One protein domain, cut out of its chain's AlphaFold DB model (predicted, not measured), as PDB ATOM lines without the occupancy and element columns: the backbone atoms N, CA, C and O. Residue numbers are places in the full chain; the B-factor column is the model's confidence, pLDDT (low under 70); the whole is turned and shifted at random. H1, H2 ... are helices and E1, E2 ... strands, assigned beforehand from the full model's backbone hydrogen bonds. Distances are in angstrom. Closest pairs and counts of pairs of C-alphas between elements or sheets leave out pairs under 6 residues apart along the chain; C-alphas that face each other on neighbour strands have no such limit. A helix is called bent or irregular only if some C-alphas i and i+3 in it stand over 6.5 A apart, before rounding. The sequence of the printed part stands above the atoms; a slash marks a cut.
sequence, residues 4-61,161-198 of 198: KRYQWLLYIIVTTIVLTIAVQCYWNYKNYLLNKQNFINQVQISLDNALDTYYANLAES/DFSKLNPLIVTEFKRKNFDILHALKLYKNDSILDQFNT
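What this domain is: This is residues 4 to 61 and 161 to 198 of the 198 residues of an uncharacterized protein of Flavobacteriaceae bacterium PRS1 (UniProt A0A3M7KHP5). One very long helix, H1, makes the longest axis, and at its far end a small head is formed by a short helix, H2, packed on residues 43 to 54 of H1, with a two-stranded hairpin, E1 and E2, near the first residues of H2. Residues 4 to 38 of H1 stand free and stick out from this head as a long arm. The printed part has 96 residues, with two named helices and two named strands in the order H1, H2, E1, E2; the sheet, of order E1 - E2, is antiparallel, and the class is mostly helix. The whole is extended, with a radius of gyration of the C-alphas of 24.2 A and spans of 84 by 30 by 19 A.

Where its parts are: H1 holds residues 4 to 61 and is 85.0 A long, from C-alpha 4 at (195.490, 285.382, 323.302) to C-alpha 61 at (189.291, 214.665, 370.107). After the cut, H2 holds residues 162 to 175, 19.5 A long, beginning at C-alpha 162 at (189.570, 218.802, 354.100). H2 is neither bent nor irregular, but only just: C-alphas 164 and 167 are 6.4 A apart. E1 is residues 183 to 188, 16.4 A long. E2 is residues 191 to 197, 17.0 A long, ending at C-alpha 197 at (186.672, 222.205, 345.586).

How they stand to each other: H1 touches H2 with its residues 43 to 54 alone; the closest C-alphas are those of Ala 50 and Leu 168, 5.2 A apart. The two helices run opposite ways at a steep tilt of 42 degrees. Every O i to N i+4 pair of H1 is within hydrogen-bond range, and 8 of 10 are in H2. The closest C-alphas of H2 and E2 are those of Phe 162 and Phe 196, 6.4 A apart; those of H2 and E1 are Phe 162 and Leu 184, 7.6 A apart. E1 and E2 form a hairpin, antiparallel at 165 degrees between their directions. N 186 and O 194 are within hydrogen-bond range at 2.9 A, as are N 193 and O 186 at 2.8 A. H1 is apart from both E1 and E2.

The domain as a whole: The two C-alphas farthest apart are those of Lys 4 and Ser 61, 85.0 A. Without residues 4 to 38, the body has 61 residues and spans 31 by 29 by 20 A. Residues 62 to 160 are not printed, and C-alphas 61 and 161 are 13.9 A apart across this cut. The link from H2 to E1 is short, with 7 residues, and that from E1 to E2 is tight, with 2. The mean pLDDT of the printed part is 86.9; residues 59 to 61 and residue 198 are under 70.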
ATOM      1  N   LYS A   4     194.314 286.134 322.841       75.88
ATOM      2  CA  LYS A   4     195.490 285.382 323.302       75.88
ATOM      3  C   LYS A   4     195.542 285.205 324.825       75.88
ATOM      4  O   LYS A   4     196.025 284.179 325.295       75.88
ATOM      5  N   ARG A   5     195.049 286.173 325.612       76.81
ATOM      6  CA  ARG A   5     195.058 286.064 327.085       76.81
ATOM      7  C   ARG A   5     194.000 285.084 327.588       76.81
ATOM      8  O   ARG A   5     194.280 284.320 328.504       76.81
ATOM      9  N   TYR A   6     192.827 285.058 326.953       82.06
ATOM     10  CA  TYR A   6     191.773 284.090 327.270       82.06
ATOM     11  C   TYR A   6     192.170 282.660 326.884       82.06
ATOM     12  O   TYR A   6     191.927 281.733 327.651       82.06
ATOM     13  N   GLN A   7     192.858 282.477 325.753       83.88
ATOM     14  CA  GLN A   7     193.413 281.173 325.373       83.88
ATOM     15  C   GLN A   7     194.470 280.677 326.372       83.88
ATOM     16  O   GLN A   7     194.461 279.505 326.734       83.88
ATOM     17  N   TRP A   8     195.348 281.558 326.862       87.12
ATOM     18  CA  TRP A   8     196.355 281.189 327.863       87.12
ATOM     19  C   TRP A   8     195.727 280.782 329.203       87.12
ATOM     20  O   TRP A   8     196.127 279.784 329.800       87.12
ATOM     21  N   LEU A   9     194.682 281.500 329.632       88.31
ATOM     22  CA  LEU A   9     193.895 281.141 330.814       88.31
ATOM     23  C   LEU A   9     193.255 279.749 330.664       88.31
ATOM     24  O   LEU A   9     193.323 278.934 331.583       88.31
ATOM     25  N   LEU A  10     192.678 279.454 329.495       89.38
ATOM     26  CA  LEU A  10     192.064 278.157 329.204       89.38
ATOM     27  C   LEU A  10     193.096 277.021 329.252       89.38
ATOM     28  O   LEU A  10     192.836 275.987 329.866       89.38
ATOM     29  N   TYR A  11     194.289 277.225 328.683       92.62
ATOM     30  CA  TYR A  11     195.369 276.235 328.738       92.62
ATOM     31  C   TYR A  11     195.806 275.903 330.169       92.62
ATOM     32  O   TYR A  11     196.044 274.732 330.467       92.62
ATOM     33  N   ILE A  12     195.880 276.894 331.064       94.25
ATOM     34  CA  ILE A  12     196.232 276.660 332.473       94.25
ATOM     35  C   ILE A  12     195.174 275.793 333.151       94.25
ATOM     36  O   ILE A  12     195.526 274.805 333.788       94.25
ATOM     37  N   ILE A  13     193.891 276.108 332.963       93.31
ATOM     38  CA  ILE A  13     192.790 275.348 333.567       93.31
ATOM     39  C   ILE A  13     192.814 273.892 333.083       93.31
ATOM     40  O   ILE A  13     192.763 272.974 333.900       93.31
ATOM     41  N   VAL A  14     192.955 273.668 331.772       96.56
ATOM     42  CA  VAL A  14     193.043 272.313 331.200       96.56
ATOM     43  C   VAL A  14     194.254 271.562 331.753       96.56
ATOM     44  O   VAL A  14     194.130 270.406 332.151       96.56
ATOM     45  N   THR A  15     195.408 272.225 331.843       95.38
ATOM     46  CA  THR A  15     196.633 271.630 332.396       95.38
ATOM     47  C   THR A  15     196.443 271.230 333.854       95.38
ATOM     48  O   THR A  15     196.795 270.115 334.236       95.38
ATOM     49  N   THR A  16     195.841 272.097 334.670       96.44
ATOM     50  CA  THR A  16     195.548 271.794 336.073       96.44
ATOM     51  C   THR A  16     194.580 270.618 336.194       96.44
ATOM     52  O   THR A  16     194.835 269.726 336.997       96.44
ATOM     53  N   ILE A  17     193.526 270.547 335.371       96.12
ATOM     54  CA  ILE A  17     192.590 269.410 335.367       96.12
ATOM     55  C   ILE A  17     193.323 268.104 335.035       96.12
ATOM     56  O   ILE A  17     193.216 267.138 335.792       96.12
ATOM     57  N   VAL A  18     194.132 268.073 333.971       97.50
ATOM     58  CA  VAL A  18     194.923 266.885 333.595       97.50
ATOM     59  C   VAL A  18     195.863 266.468 334.726       97.50
ATOM     60  O   VAL A  18     195.945 265.286 335.061       97.50
ATOM     61  N   LEU A  19     196.529 267.435 335.359       96.94
ATOM     62  CA  LEU A  19     197.441 267.176 336.467       96.94
ATOM     63  C   LEU A  19     196.701 266.609 337.690       96.94
ATOM     64  O   LEU A  19     197.181 265.661 338.306       96.94
ATOM     65  N   THR A  20     195.502 267.112 338.004       96.75
ATOM     66  CA  THR A  20     194.681 266.560 339.096       96.75
ATOM     67  C   THR A  20     194.199 265.135 338.813       96.75
ATOM     68  O   THR A  20     194.282 264.289 339.702       96.75
ATOM     69  N   ILE A  21     193.781 264.830 337.578       96.75
ATOM     70  CA  ILE A  21     193.385 263.472 337.168       96.75
ATOM     71  C   ILE A  21     194.579 262.516 337.271       96.75
ATOM     72  O   ILE A  21     194.440 261.416 337.803       96.75
ATOM     73  N   ALA A  22     195.769 262.936 336.833       96.69
ATOM     74  CA  ALA A  22     196.975 262.115 336.918       96.69
ATOM     75  C   ALA A  22     197.310 261.726 338.369       96.69
ATOM     76  O   ALA A  22     197.604 260.562 338.650       96.69
ATOM     77  N   VAL A  23     197.201 262.676 339.305       96.31
ATOM     78  CA  VAL A  23     197.407 262.414 340.739       96.31
ATOM     79  C   VAL A  23     196.363 261.431 341.275       96.31
ATOM     80  O   VAL A  23     196.717 260.487 341.982       96.31
ATOM     81  N   GLN A  24     195.090 261.600 340.911       95.88
ATOM     82  CA  GLN A  24     194.022 260.676 341.309       95.88
ATOM     83  C   GLN A  24     194.258 259.259 340.764       95.88
ATOM     84  O   GLN A  24     194.137 258.285 341.510       95.88
ATOM     85  N   CYS A  25     194.661 259.124 339.497       95.62
ATOM     86  CA  CYS A  25     195.005 257.838 338.891       95.62
ATOM     87  C   CYS A  25     196.183 257.160 339.602       95.62
ATOM     88  O   CYS A  25     196.115 255.961 339.879       95.62
ATOM     89  N   TYR A  26     197.235 257.914 339.936       95.81
ATOM     90  CA  TYR A  26     198.385 257.387 340.672       95.81
ATOM     91  C   TYR A  26     197.969 256.800 342.030       95.81
ATOM     92  O   TYR A  26     198.328 255.666 342.358       95.81
ATOM     93  N   TRP A  27     197.161 257.539 342.796       95.88
ATOM     94  CA  TRP A  27     196.651 257.071 344.086       95.88
ATOM     95  C   TRP A  27     195.749 255.848 343.952       95.88
ATOM     96  O   TRP A  27     195.880 254.908 344.734       95.88
ATOM     97  N   ASN A  28     194.885 255.810 342.935       95.94
ATOM     98  CA  ASN A  28     194.031 254.655 342.681       95.94
ATOM     99  C   ASN A  28     194.858 253.394 342.377       95.94
ATOM    100  O   ASN A  28     194.639 252.339 342.972       95.94
ATOM    101  N   TYR A  29     195.876 253.512 341.521       94.94
ATOM    102  CA  TYR A  29     196.767 252.394 341.212       94.94
ATOM    103  C   TYR A  29     197.504 251.878 342.458       94.94
ATOM    104  O   TYR A  29     197.563 250.671 342.707       94.94
ATOM    105  N   LYS A  30     198.026 252.786 343.290       93.62
ATOM    106  CA  LYS A  30     198.669 252.416 344.557       93.62
ATOM    107  C   LYS A  30     197.692 251.751 345.530       93.62
ATOM    108  O   LYS A  30     198.059 250.746 346.138       93.62
ATOM    109  N   ASN A  31     196.461 252.248 345.634       95.25
ATOM    110  CA  ASN A  31     195.416 251.642 346.460       95.25
ATOM    111  C   ASN A  31     195.036 250.241 345.979       95.25
ATOM    112  O   ASN A  31     194.832 249.356 346.803       95.25
ATOM    113  N   TYR A  32     194.994 250.005 344.668       93.94
ATOM    114  CA  TYR A  32     194.747 248.670 344.127       93.94
ATOM    115  C   TYR A  32     195.823 247.668 344.565       93.94
ATOM    116  O   TYR A  32     195.502 246.585 345.059       93.94
ATOM    117  N   LEU A  33     197.102 248.044 344.446       92.62
ATOM    118  CA  LEU A  33     198.211 247.196 344.893       92.62
ATOM    119  C   LEU A  33     198.137 246.907 346.398       92.62
ATOM    120  O   LEU A  33     198.327 245.764 346.814       92.62
ATOM    121  N   LEU A  34     197.805 247.921 347.201       93.06
ATOM    122  CA  LEU A  34     197.645 247.775 348.646       93.06
ATOM    123  C   LEU A  34     196.464 246.859 349.005       93.06
ATOM    124  O   LEU A  34     196.611 245.960 349.830       93.06
ATOM    125  N   ASN A  35     195.313 247.026 348.351       91.56
ATOM    126  CA  ASN A  35     194.136 246.183 348.560       91.56
ATOM    127  C   ASN A  35     194.410 244.723 348.197       91.56
ATOM    128  O   ASN A  35     193.976 243.828 348.919       91.56
ATOM    129  N   LYS A  36     195.177 244.470 347.130       91.56
ATOM    130  CA  LYS A  36     195.595 243.113 346.756       91.56
ATOM    131  C   LYS A  36     196.446 242.466 347.849       91.56
ATOM    132  O   LYS A  36     196.203 241.316 348.206       91.56
ATOM    133  N   GLN A  37     197.418 243.195 348.395       91.19
ATOM    134  CA  GLN A  37     198.251 242.689 349.486       91.19
ATOM    135  C   GLN A  37     197.424 242.442 350.755       91.19
ATOM    136  O   GLN A  37     197.518 241.374 351.353       91.19
ATOM    137  N   ASN A  38     196.559 243.389 351.122       89.62
ATOM    138  CA  ASN A  38     195.660 243.250 352.265       89.62
ATOM    139  C   ASN A  38     194.721 242.052 352.117       89.62
ATOM    140  O   ASN A  38     194.468 241.356 353.096       89.62
ATOM    141  N   PHE A  39     194.214 241.801 350.911       90.88
ATOM    142  CA  PHE A  39     193.382 240.640 350.624       90.88
ATOM    143  C   PHE A  39     194.151 239.332 350.847       90.88
ATOM    144  O   PHE A  39     193.695 238.488 351.613       90.88
ATOM    145  N   ILE A  40     195.345 239.194 350.257       90.31
ATOM    146  CA  ILE A  40     196.185 237.993 350.416       90.31
ATOM    147  C   ILE A  40     196.502 237.742 351.894       90.31
ATOM    148  O   ILE A  40     196.297 236.632 352.380       90.31
ATOM    149  N   ASN A  41     196.924 238.778 352.621       92.25
ATOM    150  CA  ASN A  41     197.240 238.668 354.045       92.25
ATOM    151  C   ASN A  41     196.029 238.188 354.856       92.25
ATOM    152  O   ASN A  41     196.156 237.370 355.760       92.25
ATOM    153  N   GLN A  42     194.832 238.684 354.541       89.94
ATOM    154  CA  GLN A  42     193.626 238.283 355.254       89.94
ATOM    155  C   GLN A  42     193.197 236.844 354.950       89.94
ATOM    156  O   GLN A  42     192.724 236.166 355.865       89.94
ATOM    157  N   VAL A  43     193.374 236.379 353.709       91.62
ATOM    158  CA  VAL A  43     193.142 234.977 353.324       91.62
ATOM    159  C   VAL A  43     194.130 234.053 354.040       91.62
ATOM    160  O   VAL A  43     193.724 233.024 354.564       91.62
ATOM    161  N   GLN A  44     195.403 234.441 354.141       90.81
ATOM    162  CA  GLN A  44     196.404 233.671 354.888       90.81
ATOM    163  C   GLN A  44     196.050 233.568 356.374       90.81
ATOM    164  O   GLN A  44     195.930 232.468 356.890       90.81
ATOM    165  N   ILE A  45     195.751 234.692 357.035       92.75
ATOM    166  CA  ILE A  45     195.369 234.696 358.458       92.75
ATOM    167  C   ILE A  45     194.127 233.835 358.723       92.75
ATOM    168  O   ILE A  45     194.028 233.180 359.752       92.75
ATOM    169  N   SER A  46     193.143 233.861 357.823       91.50
ATOM    170  CA  SER A  46     191.937 233.038 357.982       91.50
ATOM    171  C   SER A  46     192.218 231.553 357.776       91.50
ATOM    172  O   SER A  46     191.668 230.739 358.515       91.50
ATOM    173  N   LEU A  47     193.095 231.203 356.832       91.62
ATOM    174  CA  LEU A  47     193.572 229.835 356.665       91.62
ATOM    175  C   LEU A  47     194.325 229.353 357.912       91.62
ATOM    176  O   LEU A  47     194.016 228.273 358.410       91.62
ATOM    177  N   ASP A  48     195.244 230.161 358.438       90.50
ATOM    178  CA  ASP A  48     196.023 229.841 359.638       90.50
ATOM    179  C   ASP A  48     195.105 229.640 360.851       90.50
ATOM    180  O   ASP A  48     195.160 228.601 361.503       90.50
ATOM    181  N   ASN A  49     194.163 230.558 361.093       92.19
ATOM    182  CA  ASN A  49     193.185 230.424 362.178       92.19
ATOM    183  C   ASN A  49     192.326 229.157 362.044       92.19
ATOM    184  O   ASN A  49     192.012 228.494 363.039       92.19
ATOM    185  N   ALA A  50     191.897 228.833 360.820       90.75
ATOM    186  CA  ALA A  50     191.108 227.636 360.558       90.75
ATOM    187  C   ALA A  50     191.930 226.363 360.799       90.75
ATOM    188  O   ALA A  50     191.400 225.395 361.346       90.75
ATOM    189  N   LEU A  51     193.215 226.373 360.438       90.00
ATOM    190  CA  LEU A  51     194.142 225.268 360.656       90.00
ATOM    191  C   LEU A  51     194.453 225.071 362.146       90.00
ATOM    192  O   LEU A  51     194.394 223.943 362.635       90.00
ATOM    193  N   ASP A  52     194.701 226.154 362.878       85.81
ATOM    194  CA  ASP A  52     194.889 226.131 364.331       85.81
ATOM    195  C   ASP A  52     193.657 225.556 365.027       85.81
ATOM    196  O   ASP A  52     193.762 224.652 365.854       85.81
ATOM    197  N   THR A  53     192.468 226.019 364.637       88.44
ATOM    198  CA  THR A  53     191.200 225.501 365.165       88.44
ATOM    199  C   THR A  53     191.010 224.026 364.805       88.44
ATOM    200  O   THR A  53     190.575 223.234 365.640       88.44
ATOM    201  N   TYR A  54     191.357 223.626 363.580       88.12
ATOM    202  CA  TYR A  54     191.303 222.234 363.145       88.12
ATOM    203  C   TYR A  54     192.202 221.340 364.006       88.12
ATOM    204  O   TYR A  54     191.734 220.316 364.507       88.12
ATOM    205  N   TYR A  55     193.461 221.724 364.227       81.44
ATOM    206  CA  TYR A  55     194.386 220.939 365.042       81.44
ATOM    207  C   TYR A  55     194.059 220.995 366.531       81.44
ATOM    208  O   TYR A  55     194.241 219.987 367.210       81.44
ATOM    209  N   ALA A  56     193.513 222.103 367.034       82.06
ATOM    210  CA  ALA A  56     192.984 222.182 368.391       82.06
ATOM    211  C   ALA A  56     191.828 221.190 368.586       82.06
ATOM    212  O   ALA A  56     191.866 220.384 369.512       82.06
ATOM    213  N   ASN A  57     190.860 221.164 367.662       79.44
ATOM    214  CA  ASN A  57     189.757 220.198 367.680       79.44
ATOM    215  C   ASN A  57     190.263 218.756 367.532       79.44
ATOM    216  O   ASN A  57     189.760 217.832 368.177       79.44
ATOM    217  N   LEU A  58     191.277 218.538 366.689       76.06
ATOM    218  CA  LEU A  58     191.876 217.222 366.506       76.06
ATOM    219  C   LEU A  58     192.595 216.757 367.775       76.06
ATOM    220  O   LEU A  58     192.407 215.613 368.162       76.06
ATOM    221  N   ALA A  59     193.355 217.622 368.443       68.38
ATOM    222  CA  ALA A  59     194.027 217.316 369.706       68.38
ATOM    223  C   ALA A  59     193.038 217.135 370.871       68.38
ATOM    224  O   ALA A  59     193.246 216.278 371.724       68.38
ATOM    225  N   GLU A  60     191.941 217.896 370.893       65.12
ATOM    226  CA  GLU A  60     190.858 217.723 371.867       65.12
ATOM    227  C   GLU A  60     190.147 216.371 371.681       65.12
ATOM    228  O   GLU A  60     189.818 215.696 372.659       65.12
ATOM    229  N   SER A  61     189.938 215.946 370.430       62.00
ATOM    230  CA  SER A  61     189.291 214.665 370.107       62.00
ATOM    231  C   SER A  61     190.226 213.451 370.198       62.00
ATOM    232  O   SER A  61     189.799 212.373 370.619       62.00
ATOM    233  N   ASP A 161     192.365 216.393 356.865       83.94
ATOM    234  CA  ASP A 161     191.002 216.105 356.405       83.94
ATOM    235  C   ASP A 161     190.302 217.400 355.975       83.94
ATOM    236  O   ASP A 161     189.833 218.193 356.803       83.94
ATOM    237  N   PHE A 162     190.207 217.613 354.660       84.94
ATOM    238  CA  PHE A 162     189.570 218.802 354.100       84.94
ATOM    239  C   PHE A 162     188.076 218.911 354.401       84.94
ATOM    240  O   PHE A 162     187.567 220.029 354.492       84.94
ATOM    241  N   SER A 163     187.376 217.798 354.637       84.56
ATOM    242  CA  SER A 163     185.943 217.825 354.957       84.56
ATOM    243  C   SER A 163     185.681 218.493 356.308       84.56
ATOM    244  O   SER A 163     184.648 219.131 356.501       84.56
ATOM    245  N   LYS A 164     186.632 218.374 357.242       85.44
ATOM    246  CA  LYS A 164     186.581 219.019 358.561       85.44
ATOM    247  C   LYS A 164     187.184 220.422 358.557       85.44
ATOM    248  O   LYS A 164     186.727 221.273 359.315       85.44
ATOM    249  N   LEU A 165     188.190 220.671 357.716       87.25
ATOM    250  CA  LEU A 165     188.845 221.976 357.612       87.25
ATOM    251  C   LEU A 165     187.991 223.008 356.854       87.25
ATOM    252  O   LEU A 165     187.897 224.158 357.279       87.25
ATOM    253  N   ASN A 166     187.342 222.613 355.755       88.75
ATOM    254  CA  ASN A 166     186.614 223.538 354.883       88.75
ATOM    255  C   ASN A 166     185.512 224.349 355.603       88.75
ATOM    256  O   ASN A 166     185.470 225.568 355.437       88.75
ATOM    257  N   PRO A 167     184.663 223.755 356.468       89.50
ATOM    258  CA  PRO A 167     183.675 224.523 357.230       89.50
ATOM    259  C   PRO A 167     184.292 225.610 358.125       89.50
ATOM    260  O   PRO A 167     183.693 226.675 358.305       89.50
ATOM    261  N   LEU A 168     185.493 225.373 358.669       90.38
ATOM    262  CA  LEU A 168     186.216 226.343 359.498       90.38
ATOM    263  C   LEU A 168     186.727 227.514 358.650       90.38
ATOM    264  O   LEU A 168     186.541 228.669 359.029       90.38
ATOM    265  N   ILE A 169     187.270 227.226 357.464       90.00
ATOM    266  CA  ILE A 169     187.707 228.245 356.497       90.00
ATOM    267  C   ILE A 169     186.524 229.107 356.045       90.00
ATOM    268  O   ILE A 169     186.598 230.334 356.094       90.00
ATOM    269  N   VAL A 170     185.396 228.486 355.684       88.06
ATOM    270  CA  VAL A 170     184.166 229.203 355.305       88.06
ATOM    271  C   VAL A 170     183.684 230.113 356.438       88.06
ATOM    272  O   VAL A 170     183.229 231.231 356.189       88.06
ATOM    273  N   THR A 171     183.790 229.663 357.690       89.44
ATOM    274  CA  THR A 171     183.417 230.467 358.862       89.44
ATOM    275  C   THR A 171     184.338 231.677 359.024       89.44
ATOM    276  O   THR A 171     183.851 232.790 359.231       89.44
ATOM    277  N   GLU A 172     185.648 231.499 358.852       88.12
ATOM    278  CA  GLU A 172     186.620 232.595 358.910       88.12
ATOM    279  C   GLU A 172     186.458 233.595 357.752       88.12
ATOM    280  O   GLU A 172     186.572 234.807 357.960       88.12
ATOM    281  N   PHE A 173     186.123 233.124 356.548       89.56
ATOM    282  CA  PHE A 173     185.812 233.991 355.408       89.56
ATOM    283  C   PHE A 173     184.537 234.802 355.651       89.56
ATOM    284  O   PHE A 173     184.559 236.024 355.490       89.56
ATOM    285  N   LYS A 174     183.465 234.176 356.155       87.50
ATOM    286  CA  LYS A 174     182.239 234.886 356.563       87.50
ATOM    287  C   LYS A 174     182.508 235.917 357.656       87.50
ATOM    288  O   LYS A 174     182.027 237.040 357.554       87.50
ATOM    289  N   ARG A 175     183.321 235.585 358.668       86.38
ATOM    290  CA  ARG A 175     183.711 236.513 359.748       86.38
ATOM    291  C   ARG A 175     184.401 237.772 359.217       86.38
ATOM    292  O   ARG A 175     184.272 238.841 359.807       86.38
ATOM    293  N   LYS A 176     185.133 237.647 358.111       83.88
ATOM    294  CA  LYS A 176     185.809 238.758 357.431       83.88
ATOM    295  C   LYS A 176     184.992 239.372 356.283       83.88
ATOM    296  O   LYS A 176     185.504 240.260 355.610       83.88
ATOM    297  N   ASN A 177     183.737 238.954 356.087       82.19
ATOM    298  CA  ASN A 177     182.867 239.361 354.975       82.19
ATOM    299  C   ASN A 177     183.475 239.100 353.583       82.19
ATOM    300  O   ASN A 177     183.282 239.886 352.655       82.19
ATOM    301  N   PHE A 178     184.202 237.992 353.427       79.44
ATOM    302  CA  PHE A 178     184.653 237.516 352.124       79.44
ATOM    303  C   PHE A 178     183.679 236.485 351.567       79.44
ATOM    304  O   PHE A 178     183.540 235.392 352.113       79.44
ATOM    305  N   ASP A 179     183.047 236.833 350.451       75.19
ATOM    306  CA  ASP A 179     182.309 235.890 349.618       75.19
ATOM    307  C   ASP A 179     183.195 235.504 348.429       75.19
ATOM    308  O   ASP A 179     183.237 236.188 347.405       75.19
ATOM    309  N   ILE A 180     184.022 234.476 348.634       78.94
ATOM    310  CA  ILE A 180     184.980 233.998 347.636       78.94
ATOM    311  C   ILE A 180     184.810 232.502 347.392       78.94
ATOM    312  O   ILE A 180     184.873 231.676 348.308       78.94
ATOM    313  N   LEU A 181     184.659 232.154 346.115       81.56
ATOM    314  CA  LEU A 181     184.798 230.778 345.665       81.56
ATOM    315  C   LEU A 181     186.264 230.367 345.831       81.56
ATOM    316  O   LEU A 181     187.170 231.082 345.396       81.56
ATOM    317  N   HIS A 182     186.502 229.230 346.475       83.94
ATOM    318  CA  HIS A 182     187.849 228.777 346.793       83.94
ATOM    319  C   HIS A 182     187.972 227.263 346.668       83.94
ATOM    320  O   HIS A 182     187.014 226.510 346.835       83.94
ATOM    321  N   ALA A 183     189.196 226.832 346.388       85.69
ATOM    322  CA  ALA A 183     189.590 225.437 346.364       85.69
ATOM    323  C   ALA A 183     190.817 225.260 347.253       85.69
ATOM    324  O   ALA A 183     191.742 226.075 347.222       85.69
ATOM    325  N   LEU A 184     190.824 224.184 348.025       85.25
ATOM    326  CA  LEU A 184     191.941 223.781 348.859       85.25
ATOM    327  C   LEU A 184     192.761 222.754 348.087       85.25
ATOM    328  O   LEU A 184     192.217 221.814 347.513       85.25
ATOM    329  N   LYS A 185     194.076 222.948 348.052       85.88
ATOM    330  CA  LYS A 185     195.020 222.023 347.425       85.88
ATOM    331  C   LYS A 185     196.173 221.796 348.382       85.88
ATOM    332  O   LYS A 185     196.838 222.757 348.769       85.88
ATOM    333  N   LEU A 186     196.403 220.543 348.753       83.69
ATOM    334  CA  LEU A 186     197.559 220.143 349.540       83.69
ATOM    335  C   LEU A 186     198.664 219.705 348.589       83.69
ATOM    336  O   LEU A 186     198.475 218.784 347.796       83.69
ATOM    337  N   TYR A 187     199.821 220.348 348.689       80.69
ATOM    338  CA  TYR A 187     201.005 219.977 347.926       80.69
ATOM    339  C   TYR A 187     201.996 219.254 348.836       80.69
ATOM    340  O   TYR A 187     202.230 219.676 349.969       80.69
ATOM    341  N   LYS A 188     202.600 218.178 348.332       82.69
ATOM    342  CA  LYS A 188     203.782 217.542 348.917       82.69
ATOM    343  C   LYS A 188     204.893 217.606 347.878       82.69
ATOM    344  O   LYS A 188     204.814 216.942 346.844       82.69
ATOM    345  N   ASN A 189     205.906 218.425 348.153       82.50
ATOM    346  CA  ASN A 189     206.878 218.880 347.156       82.50
ATOM    347  C   ASN A 189     206.132 219.512 345.966       82.50
ATOM    348  O   ASN A 189     205.415 220.489 346.158       82.50
ATOM    349  N   ASP A 190     206.214 218.901 344.783       83.44
ATOM    350  CA  ASP A 190     205.600 219.410 343.551       83.44
ATOM    351  C   ASP A 190     204.339 218.629 343.131       83.44
ATOM    352  O   ASP A 190     203.775 218.868 342.065       83.44
ATOM    353  N   SER A 191     203.888 217.669 343.949       75.06
ATOM    354  CA  SER A 191     202.713 216.835 343.663       75.06
ATOM    355  C   SER A 191     201.517 217.233 344.522       75.06
ATOM    356  O   SER A 191     201.646 217.446 345.727       75.06
ATOM    357  N   ILE A 192     200.338 217.305 343.902       75.31
ATOM    358  CA  ILE A 192     199.071 217.490 344.618       75.31
ATOM    359  C   ILE A 192     198.756 216.178 345.341       75.31
ATOM    360  O   ILE A 192     198.602 215.141 344.700       75.31
ATOM    361  N   LEU A 193     198.700 216.230 346.670       74.12
ATOM    362  CA  LEU A 193     198.403 215.085 347.526       74.12
ATOM    363  C   LEU A 193     196.899 214.924 347.747       74.12
ATOM    364  O   LEU A 193     196.412 213.800 347.800       74.12
ATOM    365  N   ASP A 194     196.176 216.039 347.853       72.06
ATOM    366  CA  ASP A 194     194.723 216.051 348.010       72.06
ATOM    367  C   ASP A 194     194.147 217.411 347.555       72.06
ATOM    368  O   ASP A 194     194.838 218.438 347.598       72.06
ATOM    369  N   GLN A 195     192.899 217.425 347.087       78.94
ATOM    370  CA  GLN A 195     192.209 218.618 346.596       78.94
ATOM    371  C   GLN A 195     190.730 218.607 346.991       78.94
ATOM    372  O   GLN A 195     190.013 217.640 346.753       78.94
ATOM    373  N   PHE A 196     190.250 219.745 347.489       79.06
ATOM    374  CA  PHE A 196     188.851 219.976 347.820       79.06
ATOM    375  C   PHE A 196     188.348 221.229 347.099       79.06
ATOM    376  O   PHE A 196     188.901 222.315 347.271       79.06
ATOM    377  N   ASN A 197     187.310 221.085 346.278       79.31
ATOM    378  CA  ASN A 197     186.672 222.205 345.586       79.31
ATOM    379  C   ASN A 197     185.343 222.537 346.269       79.31
ATOM    380  O   ASN A 197     184.591 221.621 346.604       79.31
ATOM    381  N   THR A 198     185.074 223.832 346.435       64.19
ATOM    382  CA  THR A 198     183.831 224.359 347.016       64.19
ATOM    383  C   THR A 198     182.898 224.870 345.931       64.19
ATOM    384  O   THR A 198     183.419 225.410 344.926       64.19
TER     385      THR A 198